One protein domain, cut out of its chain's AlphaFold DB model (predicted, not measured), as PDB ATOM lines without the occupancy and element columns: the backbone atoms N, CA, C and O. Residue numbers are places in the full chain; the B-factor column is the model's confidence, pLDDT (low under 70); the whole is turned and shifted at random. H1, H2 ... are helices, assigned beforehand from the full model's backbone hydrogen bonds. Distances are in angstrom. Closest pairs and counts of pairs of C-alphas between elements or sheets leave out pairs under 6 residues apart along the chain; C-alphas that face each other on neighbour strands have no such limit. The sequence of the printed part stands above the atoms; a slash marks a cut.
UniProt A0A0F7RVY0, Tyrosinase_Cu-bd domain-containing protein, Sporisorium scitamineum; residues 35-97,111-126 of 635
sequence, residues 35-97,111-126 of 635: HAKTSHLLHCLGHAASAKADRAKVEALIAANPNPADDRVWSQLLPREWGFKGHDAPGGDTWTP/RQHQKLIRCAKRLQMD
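This is residues 35 to 97 and 111 to 126 of the 635 residues of the protein "Tyrosinase_Cu-bd domain-containing protein" of Sporisorium scitamineum (UniProt A0A0F7RVY0). H2, H3 and the long H5 pack crosswise on H1, and the small H4 packs on H5, while the loop of residues 86 to 93 reaches out at one end of the longest axis. The printed part has 79 residues, with five named helices in the order H1 to H5 and no named strand: the class is all helix. It is compact, with a radius of gyration of the C-alphas of 11.7 A, and spans 36 by 25 by 20 A.

Begin with H1, residues 35 to 45, the hub, which touches three other helices. Look at Leu 42 and Ser 50, whose C-alphas, 4.8 A apart, are the closest of H1 and H2, residues 47 to 52; these helices run opposite ways at a steep tilt of 56 degrees. H3, residues 55 to 64, touches H1, closest at the C-alphas of Thr 38 and Glu 59, 5.5 A apart, at a steep tilt of 65 degrees, opposite ways. H5, residues 111 to 126, touches H1 too, closest at the C-alphas of Cys 44 and Cys 119, 5.8 A apart, at a steep tilt of 43 degrees, opposite ways. H4, residues 71 to 74, touches H5 at residues 116 to 120 alone, closest at the C-alphas of Asp 71 and Ile 117, 6.6 A apart. H2 and H3 are apart. In H1, H2, H3 and H5 every O i to N i+4 pair is within hydrogen-bond range; H4 is too short for one, and its single O i to N i+3 pair is within range.

Find C-alpha 35 at (-27.419, -2.728, -5.651); from there H1 runs 15.4 A to C-alpha 45. H2 measures 8.5 A, H3 14.0 A and H4 5.5 A. H5 runs 22.5 A to C-alpha 126 at (-40.200, -1.370, 1.132).

The C-alphas farthest apart are those of Pro 90 and Asp 126, 37.7 A. Residues 98 to 110 are not printed, and C-alphas 97 and 111 are 12.3 A apart across this cut. Confidence is under 70 at residues 66 to 71, 86 to 92 and 97.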
ATOM      1  N   HIS A  35     -28.401  -2.590  -6.728       85.88
ATOM      2  CA  HIS A  35     -27.419  -2.728  -5.651       85.88
ATOM      3  C   HIS A  35     -27.977  -2.484  -4.237       85.88
ATOM      4  O   HIS A  35     -27.656  -3.209  -3.284       85.88
ATOM      5  N   ALA A  36     -28.821  -1.457  -4.080       83.62
ATOM      6  CA  ALA A  36     -29.485  -1.160  -2.813       83.62
ATOM      7  C   ALA A  36     -30.503  -2.258  -2.466       83.62
ATOM      8  O   ALA A  36     -30.467  -2.794  -1.355       83.62
ATOM      9  N   LYS A  37     -31.325  -2.667  -3.444       86.94
ATOM     10  CA  LYS A  37     -32.296  -3.766  -3.315       86.94
ATOM     11  C   LYS A  37     -31.624  -5.095  -2.924       86.94
ATOM     12  O   LYS A  37     -32.051  -5.728  -1.959       86.94
ATOM     13  N   THR A  38     -30.526  -5.470  -3.583       90.31
ATOM     14  CA  THR A  38     -29.692  -6.648  -3.261       90.31
ATOM     15  C   THR A  38     -29.173  -6.604  -1.829       90.31
ATOM     16  O   THR A  38     -29.238  -7.595  -1.103       90.31
ATOM     17  N   SER A  39     -28.673  -5.446  -1.393       89.12
ATOM     18  CA  SER A  39     -28.145  -5.273  -0.035       89.12
ATOM     19  C   SER A  39     -29.233  -5.441   1.030       89.12
ATOM     20  O   SER A  39     -29.005  -6.133   2.021       89.12
ATOM     21  N   HIS A  40     -30.422  -4.874   0.801       85.94
ATOM     22  CA  HIS A  40     -31.586  -5.005   1.686       85.94
ATOM     23  C   HIS A  40     -32.088  -6.453   1.773       85.94
ATOM     24  O   HIS A  40     -32.312  -6.977   2.867       85.94
ATOM     25  N   LEU A  41     -32.192  -7.137   0.627       87.69
ATOM     26  CA  LEU A  41     -32.654  -8.524   0.551       87.69
ATOM     27  C   LEU A  41     -31.715  -9.486   1.291       87.69
ATOM     28  O   LEU A  41     -32.160 -10.260   2.140       87.69
ATOM     29  N   LEU A  42     -30.409  -9.405   1.019       90.88
ATOM     30  CA  LEU A  42     -29.409 -10.263   1.658       90.88
ATOM     31  C   LEU A  42     -29.272  -9.990   3.165       90.88
ATOM     32  O   LEU A  42     -28.979 -10.915   3.925       90.88
ATOM     33  N   HIS A  43     -29.542  -8.758   3.612       90.81
ATOM     34  CA  HIS A  43     -29.626  -8.424   5.035       90.81
ATOM     35  C   HIS A  43     -30.835  -9.095   5.709       90.81
ATOM     36  O   HIS A  43     -30.679  -9.732   6.751       90.81
ATOM     37  N   CYS A  44     -32.022  -9.055   5.089       89.25
ATOM     38  CA  CYS A  44     -33.213  -9.764   5.584       89.25
ATOM     39  C   CYS A  44     -33.001 -11.291   5.663       89.25
ATOM     40  O   CYS A  44     -33.390 -11.950   6.633       89.25
ATOM     41  N   LEU A  45     -32.321 -11.865   4.666       87.56
ATOM     42  CA  LEU A  45     -31.963 -13.287   4.649       87.56
ATOM     43  C   LEU A  45     -30.969 -13.669   5.762       87.56
ATOM     44  O   LEU A  45     -30.928 -14.831   6.186       87.56
ATOM     45  N   GLY A  46     -30.266 -12.689   6.331       88.50
ATOM     46  CA  GLY A  46     -29.430 -12.797   7.522       88.50
ATOM     47  C   GLY A  46     -27.937 -12.920   7.217       88.50
ATOM     48  O   GLY A  46     -27.513 -13.016   6.068       88.50
ATOM     49  N   HIS A  47     -27.129 -12.956   8.280       85.06
ATOM     50  CA  HIS A  47     -25.666 -12.843   8.208       85.06
ATOM     51  C   HIS A  47     -24.995 -13.816   7.217       85.06
ATOM     52  O   HIS A  47     -24.074 -13.430   6.502       85.06
ATOM     53  N   ALA A  48     -25.465 -15.067   7.128       79.19
ATOM     54  CA  ALA A  48     -24.923 -16.046   6.181       79.19
ATOM     55  C   ALA A  48     -25.136 -15.631   4.713       79.19
ATOM     56  O   ALA A  48     -24.184 -15.652   3.940       79.19
ATOM     57  N   ALA A  49     -26.343 -15.180   4.357       84.81
ATOM     58  CA  ALA A  49     -26.658 -14.680   3.019       84.81
ATOM     59  C   ALA A  49     -25.901 -13.379   2.712       84.81
ATOM     60  O   ALA A  49     -25.276 -13.253   1.663       84.81
ATOM     61  N   SER A  50     -25.862 -12.449   3.672       84.31
ATOM     62  CA  SER A  50     -25.105 -11.193   3.558       84.31
ATOM     63  C   SER A  50     -23.612 -11.398   3.273       84.31
ATOM     64  O   SER A  50     -23.032 -10.603   2.536       84.31
ATOM     65  N   ALA A  51     -23.005 -12.449   3.837       83.69
ATOM     66  CA  ALA A  51     -21.573 -12.727   3.726       83.69
ATOM     67  C   ALA A  51     -21.185 -13.735   2.627       83.69
ATOM     68  O   ALA A  51     -20.013 -13.783   2.262       83.69
ATOM     69  N   LYS A  52     -22.112 -14.580   2.147       87.19
ATOM     70  CA  LYS A  52     -21.790 -15.735   1.276       87.19
ATOM     71  C   LYS A  52     -22.606 -15.849  -0.013       87.19
ATOM     72  O   LYS A  52     -22.336 -16.761  -0.785       87.19
ATOM     73  N   ALA A  53     -23.594 -14.985  -0.246       90.75
ATOM     74  CA  ALA A  53     -24.348 -15.000  -1.498       90.75
ATOM     75  C   ALA A  53     -23.505 -14.525  -2.693       90.75
ATOM     76  O   ALA A  53     -22.656 -13.639  -2.558       90.75
ATOM     77  N   ASP A  54     -23.806 -15.051  -3.881       92.69
ATOM     78  CA  ASP A  54     -23.323 -14.523  -5.155       92.69
ATOM     79  C   ASP A  54     -24.066 -13.214  -5.453       92.69
ATOM     80  O   ASP A  54     -25.120 -13.167  -6.096       92.69
ATOM     81  N   ARG A  55     -23.525 -12.121  -4.910       91.75
ATOM     82  CA  ARG A  55     -24.137 -10.791  -5.000       91.75
ATOM     83  C   ARG A  55     -24.321 -10.326  -6.443       91.75
ATOM     84  O   ARG A  55     -25.282  -9.611  -6.700       91.75
ATOM     85  N   ALA A  56     -23.442 -10.731  -7.362       90.94
ATOM     86  CA  ALA A  56     -23.535 -10.354  -8.768       90.94
ATOM     87  C   ALA A  56     -24.740 -11.026  -9.438       90.94
ATOM     88  O   ALA A  56     -25.514 -10.351 -10.114       90.94
ATOM     89  N   LYS A  57     -24.961 -12.323  -9.182       91.62
ATOM     90  CA  LYS A  57     -26.152 -13.033  -9.672       91.62
ATOM     91  C   LYS A  57     -27.445 -12.527  -9.046       91.62
ATOM     92  O   LYS A  57     -28.412 -12.310  -9.769       91.62
ATOM     93  N   VAL A  58     -27.468 -12.292  -7.732       90.12
ATOM     94  CA  VAL A  58     -28.654 -11.742  -7.048       90.12
ATOM     95  C   VAL A  58     -28.996 -10.345  -7.580       90.12
ATOM     96  O   VAL A  58     -30.163 -10.051  -7.831       90.12
ATOM     97  N   GLU A  59     -27.991  -9.497  -7.815       91.75
ATOM     98  CA  GLU A  59     -28.193  -8.162  -8.383       91.75
ATOM     99  C   GLU A  59     -28.640  -8.207  -9.849       91.75
ATOM    100  O   GLU A  59     -29.545  -7.462 -10.219       91.75
ATOM    101  N   ALA A  60     -28.103  -9.127 -10.658       90.81
ATOM    102  CA  ALA A  60     -28.569  -9.363 -12.023       90.81
ATOM    103  C   ALA A  60     -30.023  -9.871 -12.064       90.81
ATOM    104  O   ALA A  60     -30.816  -9.374 -12.863       90.81
ATOM    105  N   LEU A  61     -30.402 -10.796 -11.174       88.06
ATOM    106  CA  LEU A  61     -31.771 -11.308 -11.066       88.06
ATOM    107  C   LEU A  61     -32.764 -10.188 -10.707       88.06
ATOM    108  O   LEU A  61     -33.824 -10.095 -11.324       88.06
ATOM    109  N   ILE A  62     -32.402  -9.316  -9.759       85.25
ATOM    110  CA  ILE A  62     -33.202  -8.148  -9.348       85.25
ATOM    111  C   ILE A  62     -33.241  -7.062 -10.434       85.25
ATOM    112  O   ILE A  62     -34.254  -6.380 -10.581       85.25
ATOM    113  N   ALA A  63     -32.164  -6.877 -11.201       85.44
ATOM    114  CA  ALA A  63     -32.137  -5.927 -12.311       85.44
ATOM    115  C   ALA A  63     -33.012  -6.395 -13.486       85.44
ATOM    116  O   ALA A  63     -33.762  -5.595 -14.042       85.44
ATOM    117  N   ALA A  64     -32.956  -7.687 -13.826       83.12
ATOM    118  CA  ALA A  64     -33.799  -8.298 -14.854       83.12
ATOM    119  C   ALA A  64     -35.276  -8.386 -14.432       83.12
ATOM    120  O   ALA A  64     -36.166  -8.318 -15.277       83.12
ATOM    121  N   ASN A  65     -35.543  -8.506 -13.129       77.25
ATOM    122  CA  ASN A  65     -36.883  -8.628 -12.571       77.25
ATOM    123  C   ASN A  65     -37.082  -7.564 -11.469       77.25
ATOM    124  O   ASN A  65     -36.948  -7.865 -10.282       77.25
ATOM    125  N   PRO A  66     -37.397  -6.301 -11.818       62.44
ATOM    126  CA  PRO A  66     -37.449  -5.209 -10.842       62.44
ATOM    127  C   PRO A  66     -38.632  -5.281  -9.861       62.44
ATOM    128  O   PRO A  66     -38.530  -4.675  -8.789       62.44
ATOM    129  N   ASN A  67     -39.705  -6.012 -10.219       58.59
ATOM    130  CA  ASN A  67     -40.966  -6.181  -9.472       58.59
ATOM    131  C   ASN A  67     -41.517  -7.644  -9.522       58.59
ATOM    132  O   ASN A  67     -42.641  -7.841  -9.994       58.59
ATOM    133  N   PRO A  68     -40.795  -8.704  -9.105       55.72
ATOM    134  CA  PRO A  68     -41.254 -10.079  -9.299       55.72
ATOM    135  C   PRO A  68     -42.101 -10.570  -8.119       55.72
ATOM    136  O   PRO A  68     -41.588 -10.851  -7.034       55.72
ATOM    137  N   ALA A  69     -43.401 -10.724  -8.372       50.47
ATOM    138  CA  ALA A  69     -44.353 -11.360  -7.458       50.47
ATOM    139  C   ALA A  69     -44.399 -12.901  -7.588       50.47
ATOM    140  O   ALA A  69     -45.065 -13.556  -6.789       50.47
ATOM    141  N   ASP A  70     -43.717 -13.474  -8.586       61.91
ATOM    142  CA  ASP A  70     -43.688 -14.915  -8.861       61.91
ATOM    143  C   ASP A  70     -42.531 -15.595  -8.109       61.91
ATOM    144  O   ASP A  70     -41.354 -15.291  -8.329       61.91
ATOM    145  N   ASP A  71     -42.872 -16.549  -7.240       65.56
ATOM    146  CA  ASP A  71     -41.919 -17.313  -6.434       65.56
ATOM    147  C   ASP A  71     -40.912 -18.101  -7.316       65.56
ATOM    148  O   ASP A  71     -39.770 -18.326  -6.898       65.56
ATOM    149  N   ARG A  72     -41.270 -18.415  -8.576       72.25
ATOM    150  CA  ARG A  72     -40.402 -19.090  -9.564       72.25
ATOM    151  C   ARG A  72     -39.206 -18.247 -10.009       72.25
ATOM    152  O   ARG A  72     -38.185 -18.814 -10.398       72.25
ATOM    153  N   VAL A  73     -39.297 -16.914  -9.940       79.12
ATOM    154  CA  VAL A  73     -38.172 -16.011 -10.257       79.12
ATOM    155  C   VAL A  73     -37.072 -16.156  -9.210       79.12
ATOM    156  O   VAL A  73     -35.899 -16.301  -9.541       79.12
ATOM    157  N   TRP A  74     -37.445 -16.192  -7.932       81.44
ATOM    158  CA  TRP A  74     -36.494 -16.276  -6.825       81.44
ATOM    159  C   TRP A  74     -35.803 -17.646  -6.736       81.44
ATOM    160  O   TRP A  74     -34.656 -17.729  -6.292       81.44
ATOM    161  N   SER A  75     -36.455 -18.708  -7.223       80.19
ATOM    162  CA  SER A  75     -35.857 -20.044  -7.350       80.19
ATOM    163  C   SER A  75     -34.906 -20.231  -8.542       80.19
ATOM    164  O   SER A  75     -34.313 -21.302  -8.645       80.19
ATOM    165  N   GLN A  76     -34.725 -19.235  -9.424       86.00
ATOM    166  CA  GLN A  76     -33.760 -19.324 -10.539       86.00
ATOM    167  C   GLN A  76     -32.301 -19.415 -10.063       86.00
ATOM    168  O   GLN A  76     -31.462 -19.961 -10.773       86.00
ATOM    169  N   LEU A  77     -32.008 -18.893  -8.866       89.69
ATOM    170  CA  LEU A  77     -30.714 -19.040  -8.199       89.69
ATOM    171  C   LEU A  77     -30.798 -20.112  -7.111       89.69
ATOM    172  O   LEU A  77     -31.759 -20.150  -6.335       89.69
ATOM    173  N   LEU A  78     -29.780 -20.963  -7.043       89.06
ATOM    174  CA  LEU A  78     -29.706 -22.116  -6.148       89.06
ATOM    175  C   LEU A  78     -29.466 -21.689  -4.684       89.06
ATOM    176  O   LEU A  78     -28.950 -20.596  -4.430       89.06
ATOM    177  N   PRO A  79     -29.809 -22.522  -3.679       88.56
ATOM    178  CA  PRO A  79     -29.665 -22.167  -2.265       88.56
ATOM    179  C   PRO A  79     -28.290 -21.601  -1.863       88.56
ATOM    180  O   PRO A  79     -28.237 -20.629  -1.104       88.56
ATOM    181  N   ARG A  80     -27.173 -22.147  -2.366       87.50
ATOM    182  CA  ARG A  80     -25.825 -21.622  -2.065       87.50
ATOM    183  C   ARG A  80     -25.545 -20.272  -2.717       87.50
ATOM    184  O   ARG A  80     -24.810 -19.483  -2.133       87.50
ATOM    185  N   GLU A  81     -26.151 -19.970  -3.861       89.38
ATOM    186  CA  GLU A  81     -26.029 -18.662  -4.525       89.38
ATOM    187  C   GLU A  81     -26.725 -17.560  -3.713       89.38
ATOM    188  O   GLU A  81     -26.261 -16.425  -3.683       89.38
ATOM    189  N   TRP A  82     -27.750 -17.914  -2.930       89.38
ATOM    190  CA  TRP A  82     -28.336 -17.065  -1.884       89.38
ATOM    191  C   TRP A  82     -27.549 -17.061  -0.557       89.38
ATOM    192  O   TRP A  82     -27.972 -16.441   0.420       89.38
ATOM    193  N   GLY A  83     -26.410 -17.756  -0.483       85.62
ATOM    194  CA  GLY A  83     -25.590 -17.896   0.723       85.62
ATOM    195  C   GLY A  83     -26.192 -18.806   1.802       85.62
ATOM    196  O   GLY A  83     -25.734 -18.789   2.949       85.62
ATOM    197  N   PHE A  84     -27.205 -19.615   1.469       87.31
ATOM    198  CA  PHE A  84     -27.699 -20.663   2.359       87.31
ATOM    199  C   PHE A  84     -26.763 -21.880   2.371       87.31
ATOM    200  O   PHE A  84     -25.999 -22.137   1.440       87.31
ATOM    201  N   LYS A  85     -26.843 -22.687   3.436       75.12
ATOM    202  CA  LYS A  85     -26.202 -24.004   3.449       75.12
ATOM    203  C   LYS A  85     -27.050 -24.965   2.611       75.12
ATOM    204  O   LYS A  85     -28.138 -25.333   3.056       75.12
ATOM    205  N   GLY A  86     -26.540 -25.371   1.445       63.75
ATOM    206  CA  GLY A  86     -27.082 -26.505   0.689       63.75
ATOM    207  C   GLY A  86     -27.031 -27.807   1.503       63.75
ATOM    208  O   GLY A  86     -26.365 -27.880   2.540       63.75
ATOM    209  N   HIS A  87     -27.745 -28.837   1.058       64.31
ATOM    210  CA  HIS A  87     -27.776 -30.117   1.750       64.31
ATOM    211  C   HIS A  87     -26.510 -30.953   1.537       64.31
ATOM    212  O   HIS A  87     -25.787 -30.818   0.555       64.31
ATOM    213  N   ASP A  88     -26.234 -31.809   2.519       58.56
ATOM    214  CA  ASP A  88     -24.984 -32.557   2.668       58.56
ATOM    215  C   ASP A  88     -24.949 -33.844   1.801       58.56
ATOM    216  O   ASP A  88     -24.134 -34.730   2.032       58.56
ATOM    217  N   ALA A  89     -25.845 -33.952   0.809       58.62
ATOM    218  CA  ALA A  89     -25.950 -35.077  -0.126       58.62
ATOM    219  C   ALA A  89     -25.436 -34.685  -1.531       58.62
ATOM    220  O   ALA A  89     -25.405 -33.491  -1.851       58.62
ATOM    221  N   PRO A  90     -25.064 -35.648  -2.397       54.94
ATOM    222  CA  PRO A  90     -24.786 -35.381  -3.810       54.94
ATOM    223  C   PRO A  90     -25.978 -34.686  -4.489       54.94
ATOM    224  O   PRO A  90     -27.126 -34.991  -4.180       54.94
ATOM    225  N   GLY A  91     -25.715 -33.714  -5.370       63.34
ATOM    226  CA  GLY A  91     -26.768 -32.836  -5.913       63.34
ATOM    227  C   GLY A  91     -27.300 -31.792  -4.916       63.34
ATOM    228  O   GLY A  91     -28.351 -31.211  -5.144       63.34
ATOM    229  N   GLY A  92     -26.566 -31.554  -3.821       65.50
ATOM    230  CA  GLY A  92     -26.951 -30.817  -2.610       65.50
ATOM    231  C   GLY A  92     -27.419 -29.360  -2.699       65.50
ATOM    232  O   GLY A  92     -27.487 -28.696  -1.665       65.50
ATOM    233  N   ASP A  93     -27.659 -28.812  -3.881       78.38
ATOM    234  CA  ASP A  93     -27.881 -27.380  -4.088       78.38
ATOM    235  C   ASP A  93     -29.093 -27.139  -4.986       78.38
ATOM    236  O   ASP A  93     -28.985 -26.667  -6.110       78.38
ATOM    237  N   THR A  94     -30.265 -27.531  -4.493       80.44
ATOM    238  CA  THR A  94     -31.539 -27.397  -5.198       80.44
ATOM    239  C   THR A  94     -32.668 -27.041  -4.229       80.44
ATOM    240  O   THR A  94     -32.609 -27.342  -3.034       80.44
ATOM    241  N   TRP A  95     -33.701 -26.381  -4.754       79.38
ATOM    242  CA  TRP A  95     -34.951 -26.095  -4.049       79.38
ATOM    243  C   TRP A  95     -35.900 -27.302  -3.985       79.38
ATOM    244  O   TRP A  95     -36.799 -27.325  -3.148       79.38
ATOM    245  N   THR A  96     -35.689 -28.316  -4.826       77.88
ATOM    246  CA  THR A  96     -36.470 -29.560  -4.843       77.88
ATOM    247  C   THR A  96     -35.707 -30.666  -4.109       77.88
ATOM    248  O   THR A  96     -34.620 -31.032  -4.561       77.88
ATOM    249  N   PRO A  97     -36.219 -31.239  -3.006       68.25
ATOM    250  CA  PRO A  97     -35.528 -32.333  -2.330       68.25
ATOM    251  C   PRO A  97     -35.359 -33.547  -3.251       68.25
ATOM    252  O   PRO A  97     -36.331 -34.002  -3.845       68.25
ATOM    253  N   ARG A 111     -37.881 -24.461   4.881       84.19
ATOM    254  CA  ARG A 111     -37.634 -23.274   5.728       84.19
ATOM    255  C   ARG A 111     -36.750 -22.215   5.060       84.19
ATOM    256  O   ARG A 111     -36.975 -21.022   5.272       84.19
ATOM    257  N   GLN A 112     -35.735 -22.621   4.293       87.12
ATOM    258  CA  GLN A 112     -34.867 -21.698   3.550       87.12
ATOM    259  C   GLN A 112     -35.650 -20.987   2.437       87.12
ATOM    260  O   GLN A 112     -35.590 -19.759   2.344       87.12
ATOM    261  N   HIS A 113     -36.456 -21.729   1.674       84.50
ATOM    262  CA  HIS A 113     -37.288 -21.189   0.600       84.50
ATOM    263  C   HIS A 113     -38.344 -20.211   1.141       84.50
ATOM    264  O   HIS A 113     -38.401 -19.055   0.727       84.50
ATOM    265  N   GLN A 114     -39.085 -20.600   2.186       82.06
ATOM    266  CA  GLN A 114     -40.029 -19.714   2.882       82.06
ATOM    267  C   GLN A 114     -39.366 -18.443   3.444       82.06
ATOM    268  O   GLN A 114     -40.010 -17.398   3.562       82.06
ATOM    269  N   LYS A 115     -38.086 -18.494   3.841       87.62
ATOM    270  CA  LYS A 115     -37.352 -17.293   4.273       87.62
ATOM    271  C   LYS A 115     -37.031 -16.373   3.090       87.62
ATOM    272  O   LYS A 115     -37.219 -15.165   3.223       87.62
ATOM    273  N   LEU A 116     -36.609 -16.934   1.956       87.06
ATOM    274  CA  LEU A 116     -36.360 -16.191   0.718       87.06
ATOM    275  C   LEU A 116     -37.614 -15.450   0.247       87.06
ATOM    276  O   LEU A 116     -37.581 -14.226   0.137       87.06
ATOM    277  N   ILE A 117     -38.734 -16.159   0.093       83.94
ATOM    278  CA  ILE A 117     -39.997 -15.573  -0.376       83.94
ATOM    279  C   ILE A 117     -40.510 -14.471   0.569       83.94
ATOM    280  O   ILE A 117     -40.911 -13.399   0.112       83.94
ATOM    281  N   ARG A 118     -40.433 -14.662   1.896       85.56
ATOM    282  CA  ARG A 118     -40.812 -13.610   2.865       85.56
ATOM    283  C   ARG A 118     -39.937 -12.359   2.752       85.56
ATOM    284  O   ARG A 118     -40.460 -11.249   2.823       85.56
ATOM    285  N   CYS A 119     -38.628 -12.516   2.559       87.25
ATOM    286  CA  CYS A 119     -37.721 -11.378   2.398       87.25
ATOM    287  C   CYS A 119     -37.869 -10.677   1.038       87.25
ATOM    288  O   CYS A 119     -37.777  -9.452   0.985       87.25
ATOM    289  N   ALA A 120     -38.173 -11.412  -0.033       83.88
ATOM    290  CA  ALA A 120     -38.510 -10.848  -1.337       83.88
ATOM    291  C   ALA A 120     -39.789  -9.991  -1.280       83.88
ATOM    292  O   ALA A 120     -39.774  -8.823  -1.668       83.88
ATOM    293  N   LYS A 121     -40.869 -10.522  -0.687       79.25
ATOM    294  CA  LYS A 121     -42.133  -9.787  -0.478       79.25
ATOM    295  C   LYS A 121     -41.934  -8.556   0.422       79.25
ATOM    296  O   LYS A 121     -42.511  -7.499   0.173       79.25
ATOM    297  N   ARG A 122     -41.050  -8.643   1.427       81.75
ATOM    298  CA  ARG A 122     -40.647  -7.499   2.265       81.75
ATOM    299  C   ARG A 122     -39.913  -6.415   1.465       81.75
ATOM    300  O   ARG A 122     -40.271  -5.249   1.601       81.75
ATOM    301  N   LEU A 123     -38.945  -6.792   0.623       82.19
ATOM    302  CA  LEU A 123     -38.256  -5.870  -0.286       82.19
ATOM    303  C   LEU A 123     -39.256  -5.156  -1.205       82.19
ATOM    304  O   LEU A 123     -39.174  -3.941  -1.334       82.19
ATOM    305  N   GLN A 124     -40.208  -5.878  -1.801       76.62
ATOM    306  CA  GLN A 124     -41.218  -5.293  -2.687       76.62
ATOM    307  C   GLN A 124     -42.045  -4.204  -1.979       76.62
ATOM    308  O   GLN A 124     -42.180  -3.103  -2.506       76.62
ATOM    309  N   MET A 125     -42.523  -4.463  -0.754       72.31
ATOM    310  CA  MET A 125     -43.250  -3.458   0.038       72.31
ATOM    311  C   MET A 125     -42.386  -2.251   0.434       72.31
ATOM    312  O   MET A 125     -42.874  -1.121   0.432       72.31
ATOM    313  N   ASP A 126     -41.114  -2.467   0.787       76.19
ATOM    314  CA  ASP A 126     -40.200  -1.370   1.132       76.19
ATOM    315  C   ASP A 126     -39.847  -0.520  -0.113       76.19
ATOM    316  O   ASP A 126     -39.822   0.703  -0.011       76.19
TER     317      ASP A 126